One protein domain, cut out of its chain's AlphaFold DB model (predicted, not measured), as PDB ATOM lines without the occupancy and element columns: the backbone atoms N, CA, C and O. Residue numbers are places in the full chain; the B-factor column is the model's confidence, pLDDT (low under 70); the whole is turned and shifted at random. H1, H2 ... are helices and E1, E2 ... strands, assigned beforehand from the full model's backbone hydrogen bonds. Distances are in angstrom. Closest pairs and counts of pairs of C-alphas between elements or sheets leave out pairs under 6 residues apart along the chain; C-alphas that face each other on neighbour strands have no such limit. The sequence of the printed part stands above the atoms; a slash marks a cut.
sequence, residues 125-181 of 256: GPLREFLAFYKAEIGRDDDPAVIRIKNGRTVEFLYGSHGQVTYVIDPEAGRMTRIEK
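Overview. This is residues 125 to 181 of the 256 residues of an uncharacterized protein of Candidatus Dadabacteria bacterium (UniProt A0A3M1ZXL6). A twisted sheet of four antiparallel strands, E1 to E4 side by side in chain order, forms a wall with the single helix H1 over one of its faces and the other face bare. H1 crosses the strands with its second half, residues 131 to 138, near the sheet, while residues 125 to 130 stick out free. The printed part has 57 residues, with one named helix and four named strands in the order H1, E1, E2, E3, E4, and its class is mixed, helices and strands. It is compact, with a radius of gyration of the C-alphas of 10.8 A, and spans 26 by 23 by 18 A.

Along the chain. In the sheet, E1 is residues 146 to 150, 12.6 A from first to last C-alpha, and begins with C-alpha 146 at (173.671, 165.278, 142.898). E2 is residues 154 to 159, 16.2 A long. E3 is residues 165 to 170, 16.3 A long. E4 is residues 175 to 180, 16.4 A long, and ends with C-alpha 180 at (171.177, 175.623, 153.614). The helix H1 is residues 125 to 138, 19.8 A long, and begins with C-alpha 125 at (178.501, 147.895, 145.984).

Arrangement. The strands form a meander, each the antiparallel neighbour of the one before, with E1 and E4 as edge strands. E1 and E2 are a hairpin at 162 degrees between their directions, with N 148 and O 156 within hydrogen-bond range at 2.9 A. E2 and E3 are a hairpin at 163 degrees, with N 157 and O 167 at 2.8 A. E3 and E4 are a hairpin at 163 degrees, with N 168 and O 177 at 2.8 A. E1 and E4 are apart. The sheet's C-alphas lie up to 4.6 A off their best plane, and from edge to edge its strands' lines turn by 50 degrees. H1 is on the sheet, with 11 pairs of C-alphas within 10 A and a height over the sheet of 10.1 A. It is only just over E3, on which 3 of its 14 C-alphas fall. It runs across the strands, at 69 degrees to E3 on the local plane, which is fitted to only just enough C-alphas of the sheet, 6. In H1 every O i to N i+4 pair is within hydrogen-bond range.

Size, cuts and confidence. The two C-alphas farthest apart are those of Gly 125 and Lys 181, 31.5 A. The printed part has no cut. The links between the strands are tight, and the link from H1 to E1, with 7 residues, is short. The mean pLDDT of the printed part is 93.8, and no printed residue is under 70.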
ATOM      1  N   GLY A 125     178.522 148.282 144.570       94.69
ATOM      2  CA  GLY A 125     178.501 147.895 145.984       94.69
ATOM      3  C   GLY A 125     179.237 148.885 146.894       94.69
ATOM      4  O   GLY A 125     178.580 149.511 147.727       94.69
ATOM      5  N   PRO A 126     180.535 149.163 146.661       93.94
ATOM      6  CA  PRO A 126     181.297 150.101 147.488       93.94
ATOM      7  C   PRO A 126     180.708 151.518 147.508       93.94
ATOM      8  O   PRO A 126     180.719 152.195 148.532       93.94
ATOM      9  N   LEU A 127     180.144 151.976 146.383       90.12
ATOM     10  CA  LEU A 127     179.481 153.279 146.314       90.12
ATOM     11  C   LEU A 127     178.182 153.293 147.132       90.12
ATOM     12  O   LEU A 127     177.882 154.289 147.784       90.12
ATOM     13  N   ARG A 128     177.404 152.206 147.103       93.81
ATOM     14  CA  ARG A 128     176.169 152.083 147.889       93.81
ATOM     15  C   ARG A 128     176.459 152.028 149.381       93.81
ATOM     16  O   ARG A 128     175.758 152.690 150.133       93.81
ATOM     17  N   GLU A 129     177.488 151.296 149.791       95.12
ATOM     18  CA  GLU A 129     177.941 151.244 151.186       95.12
ATOM     19  C   GLU A 129     178.423 152.615 151.664       95.12
ATOM     20  O   GLU A 129     177.988 153.092 152.708       95.12
ATOM     21  N   PHE A 130     179.231 153.301 150.851       92.75
ATOM     22  CA  PHE A 130     179.665 154.673 151.111       92.75
ATOM     23  C   PHE A 130     178.478 155.635 151.277       92.75
ATOM     24  O   PHE A 130     178.435 156.425 152.219       92.75
ATOM     25  N   LEU A 131     177.487 155.560 150.385       93.31
ATOM     26  CA  LEU A 131     176.277 156.378 150.480       93.31
ATOM     27  C   LEU A 131     175.436 156.019 151.705       93.31
ATOM     28  O   LEU A 131     174.936 156.920 152.370       93.31
ATOM     29  N   ALA A 132     175.289 154.732 152.021       94.94
ATOM     30  CA  ALA A 132     174.546 154.268 153.188       94.94
ATOM     31  C   ALA A 132     175.187 154.752 154.495       94.94
ATOM     32  O   ALA A 132     174.474 155.234 155.373       94.94
ATOM     33  N   PHE A 133     176.519 154.700 154.592       95.12
ATOM     34  CA  PHE A 133     177.269 155.229 155.728       95.12
ATOM     35  C   PHE A 133     176.962 156.716 155.957       95.12
ATOM     36  O   PHE A 133     176.527 157.102 157.041       95.12
ATOM     37  N   TYR A 134     177.096 157.551 154.922       93.69
ATOM     38  CA  TYR A 134     176.843 158.986 155.076       93.69
ATOM     39  C   TYR A 134     175.368 159.340 155.247       93.69
ATOM     40  O   TYR A 134     175.060 160.314 155.923       93.69
ATOM     41  N   LYS A 135     174.444 158.559 154.685       94.81
ATOM     42  CA  LYS A 135     173.008 158.714 154.954       94.81
ATOM     43  C   LYS A 135     172.676 158.498 156.425       94.81
ATOM     44  O   LYS A 135     171.950 159.307 157.004       94.81
ATOM     45  N   ALA A 136     173.244 157.449 157.023       95.44
ATOM     46  CA  ALA A 136     173.092 157.167 158.444       95.44
ATOM     47  C   ALA A 136     173.674 158.305 159.297       95.44
ATOM     48  O   ALA A 136     172.996 158.789 160.199       95.44
ATOM     49  N   GLU A 137     174.866 158.801 158.949       94.69
ATOM     50  CA  GLU A 137     175.519 159.918 159.649       94.69
ATOM     51  C   GLU A 137     174.732 161.238 159.535       94.69
ATOM     52  O   GLU A 137     174.614 162.006 160.487       94.69
ATOM     53  N   ILE A 138     174.157 161.515 158.361       94.38
ATOM     54  CA  ILE A 138     173.338 162.710 158.109       94.38
ATOM     55  C   ILE A 138     171.949 162.594 158.768       94.38
ATOM     56  O   ILE A 138     171.290 163.615 158.995       94.38
ATOM     57  N   GLY A 139     171.488 161.374 159.062       95.25
ATOM     58  CA  GLY A 139     170.137 161.096 159.548       95.25
ATOM     59  C   GLY A 139     169.066 161.297 158.470       95.25
ATOM     60  O   GLY A 139     168.009 161.865 158.747       95.25
ATOM     61  N   ARG A 140     169.356 160.906 157.222       92.50
ATOM     62  CA  ARG A 140     168.429 161.017 156.083       92.50
ATOM     63  C   ARG A 140     168.369 159.725 155.279       92.50
ATOM     64  O   ARG A 140     169.401 159.188 154.896       92.50
ATOM     65  N   ASP A 141     167.155 159.316 154.920       93.50
ATOM     66  CA  ASP A 141     166.926 158.097 154.135       93.50
ATOM     67  C   ASP A 141     166.891 158.349 152.616       93.50
ATOM     68  O   ASP A 141     167.135 157.438 151.816       93.50
ATOM     69  N   ASP A 142     166.629 159.588 152.184       92.94
ATOM     70  CA  ASP A 142     166.531 159.933 150.766       92.94
ATOM     71  C   ASP A 142     167.895 159.947 150.055       92.94
ATOM     72  O   ASP A 142     168.946 160.177 150.655       92.94
ATOM     73  N   ASP A 143     167.893 159.656 148.752       92.25
ATOM     74  CA  ASP A 143     169.099 159.715 147.923       92.25
ATOM     75  C   ASP A 143     169.464 161.164 147.560       92.25
ATOM     76  O   ASP A 143     168.581 161.970 147.244       92.25
ATOM     77  N   PRO A 144     170.762 161.521 147.553       93.31
ATOM     78  CA  PRO A 144     171.193 162.826 147.076       93.31
ATOM     79  C   PRO A 144     170.876 162.974 145.583       93.31
ATOM     80  O   PRO A 144     171.156 162.091 144.774       93.31
ATOM     81  N   ALA A 145     170.349 164.135 145.190       93.19
ATOM     82  CA  ALA A 145     170.031 164.422 143.792       93.19
ATOM     83  C   ALA A 145     171.297 164.590 142.939       93.19
ATOM     84  O   ALA A 145     171.301 164.289 141.747       93.19
ATOM     85  N   VAL A 146     172.366 165.116 143.542       94.12
ATOM     86  CA  VAL A 146     173.671 165.278 142.898       94.12
ATOM     87  C   VAL A 146     174.764 164.998 143.921       94.12
ATOM     88  O   VAL A 146     174.743 165.549 145.021       94.12
ATOM     89  N   ILE A 147     175.743 164.190 143.519       94.50
ATOM     90  CA  ILE A 147     176.982 163.955 144.259       94.50
ATOM     91  C   ILE A 147     178.100 164.664 143.496       94.50
ATOM     92  O   ILE A 147     178.249 164.461 142.289       94.50
ATOM     93  N   ARG A 148     178.871 165.523 144.168       95.25
ATOM     94  CA  ARG A 148     180.033 166.195 143.566       95.25
ATOM     95  C   ARG A 148     181.281 165.852 144.347       95.25
ATOM     96  O   ARG A 148     181.303 166.001 145.560       95.25
ATOM     97  N   ILE A 149     182.328 165.457 143.640       94.75
ATOM     98  CA  ILE A 149     183.648 165.258 144.230       94.75
ATOM     99  C   ILE A 149     184.500 166.443 143.788       94.75
ATOM    100  O   ILE A 149     184.718 166.641 142.591       94.75
ATOM    101  N   LYS A 150     184.942 167.264 144.740       94.00
ATOM    102  CA  LYS A 150     185.768 168.445 144.482       94.00
ATOM    103  C   LYS A 150     187.213 168.164 144.866       94.00
ATOM    104  O   LYS A 150     187.512 167.807 146.007       94.00
ATOM    105  N   ASN A 151     188.107 168.355 143.895       91.75
ATOM    106  CA  ASN A 151     189.560 168.224 144.049       91.75
ATOM    107  C   ASN A 151     190.011 166.868 144.626       91.75
ATOM    108  O   ASN A 151     191.055 166.794 145.261       91.75
ATOM    109  N   GLY A 152     189.198 165.815 144.468       89.31
ATOM    110  CA  GLY A 152     189.452 164.490 145.044       89.31
ATOM    111  C   GLY A 152     189.395 164.413 146.574       89.31
ATOM    112  O   GLY A 152     189.594 163.332 147.109       89.31
ATOM    113  N   ARG A 153     189.115 165.525 147.266       92.25
ATOM    114  CA  ARG A 153     189.154 165.605 148.733       92.25
ATOM    115  C   ARG A 153     187.777 165.733 149.349       92.25
ATOM    116  O   ARG A 153     187.457 165.014 150.277       92.25
ATOM    117  N   THR A 154     186.946 166.629 148.825       95.19
ATOM    118  CA  THR A 154     185.644 166.934 149.433       95.19
ATOM    119  C   THR A 154     184.509 166.322 148.634       95.19
ATOM    120  O   THR A 154     184.505 166.357 147.399       95.19
ATOM    121  N   VAL A 155     183.531 165.769 149.346       95.69
ATOM    122  CA  VAL A 155     182.327 165.174 148.762       95.69
ATOM    123  C   VAL A 155     181.131 166.037 149.138       95.69
ATOM    124  O   VAL A 155     180.860 166.266 150.312       95.69
ATOM    125  N   GLU A 156     180.423 166.549 148.135       96.94
ATOM    126  CA  GLU A 156     179.207 167.335 148.320       96.94
ATOM    127  C   GLU A 156     177.978 166.500 147.965       96.94
ATOM    128  O   GLU A 156     177.821 166.061 146.821       96.94
ATOM    129  N   PHE A 157     177.070 166.355 148.925       96.31
ATOM    130  CA  PHE A 157     175.747 165.782 148.721       96.31
ATOM    131  C   PHE A 157     174.708 166.892 148.627       96.31
ATOM    132  O   PHE A 157     174.468 167.620 149.592       96.31
ATOM    133  N   LEU A 158     174.087 167.039 147.456       96.00
ATOM    134  CA  LEU A 158     173.048 168.036 147.217       96.00
ATOM    135  C   LEU A 158     171.672 167.378 147.332       96.00
ATOM    136  O   LEU A 158     171.318 166.509 146.535       96.00
ATOM    137  N   TYR A 159     170.878 167.865 148.278       93.94
ATOM    138  CA  TYR A 159     169.516 167.419 148.545       93.94
ATOM    139  C   TYR A 159     168.476 168.470 148.149       93.94
ATOM    140  O   TYR A 159     168.694 169.686 148.234       93.94
ATOM    141  N   GLY A 160     167.302 167.974 147.749       90.12
ATOM    142  CA  GLY A 160     166.158 168.783 147.344       90.12
ATOM    143  C   GLY A 160     166.305 169.431 145.964       90.12
ATOM    144  O   GLY A 160     167.339 169.358 145.294       90.12
ATOM    145  N   SER A 161     165.238 170.100 145.522       81.56
ATOM    146  CA  SER A 161     165.227 170.756 144.214       81.56
ATOM    147  C   SER A 161     166.286 171.871 144.155       81.56
ATOM    148  O   SER A 161     166.287 172.789 144.969       81.56
ATOM    149  N   HIS A 162     167.202 171.794 143.186       80.75
ATOM    150  CA  HIS A 162     168.323 172.737 143.009       80.75
ATOM    151  C   HIS A 162     169.348 172.779 144.164       80.75
ATOM    152  O   HIS A 162     170.087 173.760 144.286       80.75
ATOM    153  N   GLY A 163     169.434 171.724 144.986       85.88
ATOM    154  CA  GLY A 163     170.430 171.633 146.059       85.88
ATOM    155  C   GLY A 163     170.211 172.684 147.143       85.88
ATOM    156  O   GLY A 163     171.128 173.451 147.453       85.88
ATOM    157  N   GLN A 164     168.979 172.761 147.658       91.38
ATOM    158  CA  GLN A 164     168.624 173.643 148.774       91.38
ATOM    159  C   GLN A 164     169.415 173.309 150.033       91.38
ATOM    160  O   GLN A 164     169.794 174.214 150.766       91.38
ATOM    161  N   VAL A 165     169.697 172.029 150.259       95.44
ATOM    162  CA  VAL A 165     170.567 171.588 151.345       95.44
ATOM    163  C   VAL A 165     171.775 170.916 150.718       95.44
ATOM    164  O   VAL A 165     171.630 170.040 149.872       95.44
ATOM    165  N   THR A 166     172.968 171.364 151.080       96.81
ATOM    166  CA  THR A 166     174.227 170.769 150.630       96.81
ATOM    167  C   THR A 166     175.013 170.327 151.852       96.81
ATOM    168  O   THR A 166     175.312 171.154 152.707       96.81
ATOM    169  N   TYR A 167     175.344 169.044 151.939       96.94
ATOM    170  CA  TYR A 167     176.293 168.543 152.928       96.94
ATOM    171  C   TYR A 167     177.655 168.462 152.259       96.94
ATOM    172  O   TYR A 167     177.809 167.740 151.278       96.94
ATOM    173  N   VAL A 168     178.616 169.239 152.745       97.06
ATOM    174  CA  VAL A 168     180.007 169.189 152.293       97.06
ATOM    175  C   VAL A 168     180.791 168.419 153.336       97.06
ATOM    176  O   VAL A 168     180.887 168.852 154.488       97.06
ATOM    177  N   ILE A 169     181.311 167.273 152.921       96.31
ATOM    178  CA  ILE A 169     182.048 166.343 153.760       96.31
ATOM    179  C   ILE A 169     183.515 166.419 153.374       96.31
ATOM    180  O   ILE A 169     183.877 166.207 152.214       96.31
ATOM    181  N   ASP A 170     184.337 166.733 154.364       96.50
ATOM    182  CA  ASP A 170     185.784 166.657 154.294       96.50
ATOM    183  C   ASP A 170     186.238 165.432 155.109       96.50
ATOM    184  O   ASP A 170     186.270 165.499 156.342       96.50
ATOM    185  N   PRO A 171     186.507 164.292 154.448       93.12
ATOM    186  CA  PRO A 171     186.911 163.064 155.115       93.12
ATOM    187  C   PRO A 171     188.313 163.169 155.725       93.12
ATOM    188  O   PRO A 171     188.555 162.537 156.746       93.12
ATOM    189  N   GLU A 172     189.215 163.979 155.156       94.19
ATOM    190  CA  GLU A 172     190.566 164.177 155.702       94.19
ATOM    191  C   GLU A 172     190.510 164.987 156.999       94.19
ATOM    192  O   GLU A 172     191.168 164.647 157.981       94.19
ATOM    193  N   ALA A 173     189.685 166.037 157.027       94.81
ATOM    194  CA  ALA A 173     189.492 166.859 158.218       94.81
ATOM    195  C   ALA A 173     188.483 166.271 159.224       94.81
ATOM    196  O   ALA A 173     188.285 166.851 160.292       94.81
ATOM    197  N   GLY A 174     187.790 165.180 158.876       94.94
ATOM    198  CA  GLY A 174     186.704 164.615 159.681       94.94
ATOM    199  C   GLY A 174     185.547 165.595 159.915       94.94
ATOM    200  O   GLY A 174     184.905 165.555 160.963       94.94
ATOM    201  N   ARG A 175     185.294 166.521 158.978       96.19
ATOM    202  CA  ARG A 175     184.322 167.612 159.156       96.19
ATOM    203  C   ARG A 175     183.182 167.518 158.156       96.19
ATOM    204  O   ARG A 175     183.392 167.525 156.947       96.19
ATOM    205  N   MET A 176     181.953 167.551 158.662       96.06
ATOM    206  CA  MET A 176     180.749 167.713 157.851       96.06
ATOM    207  C   MET A 176     180.168 169.113 158.051       96.06
ATOM    208  O   MET A 176     179.956 169.561 159.175       96.06
ATOM    209  N   THR A 177     179.889 169.815 156.954       97.06
ATOM    210  CA  THR A 177     179.229 171.126 156.985       97.06
ATOM    211  C   THR A 177     177.920 171.089 156.218       97.06
ATOM    212  O   THR A 177     177.869 170.682 155.060       97.06
ATOM    213  N   ARG A 178     176.841 171.523 156.871       97.06
ATOM    214  CA  ARG A 178     175.514 171.644 156.265       97.06
ATOM    215  C   ARG A 178     175.306 173.081 155.807       97.06
ATOM    216  O   ARG A 178     175.294 174.002 156.616       97.06
ATOM    217  N   ILE A 179     175.105 173.260 154.510       96.62
ATOM    218  CA  ILE A 179     174.836 174.549 153.880       96.62
ATOM    219  C   ILE A 179     173.383 174.553 153.415       96.62
ATOM    220  O   ILE A 179     173.010 173.814 152.503       96.62
ATOM    221  N   GLU A 180     172.561 175.399 154.031       95.94
ATOM    222  CA  GLU A 180     171.177 175.623 153.614       95.94
ATOM    223  C   GLU A 180     171.058 176.897 152.781       95.94
ATOM    224  O   GLU A 180     171.385 177.994 153.229       95.94
ATOM    225  N   LYS A 181     170.528 176.768 151.567       92.56
ATOM    226  CA  LYS A 181     170.150 177.899 150.724       92.56
ATOM    227  C   LYS A 181     168.706 178.258 151.022       92.56
ATOM    228  O   LYS A 181     167.783 177.620 150.516       92.56
TER     229      LYS A 181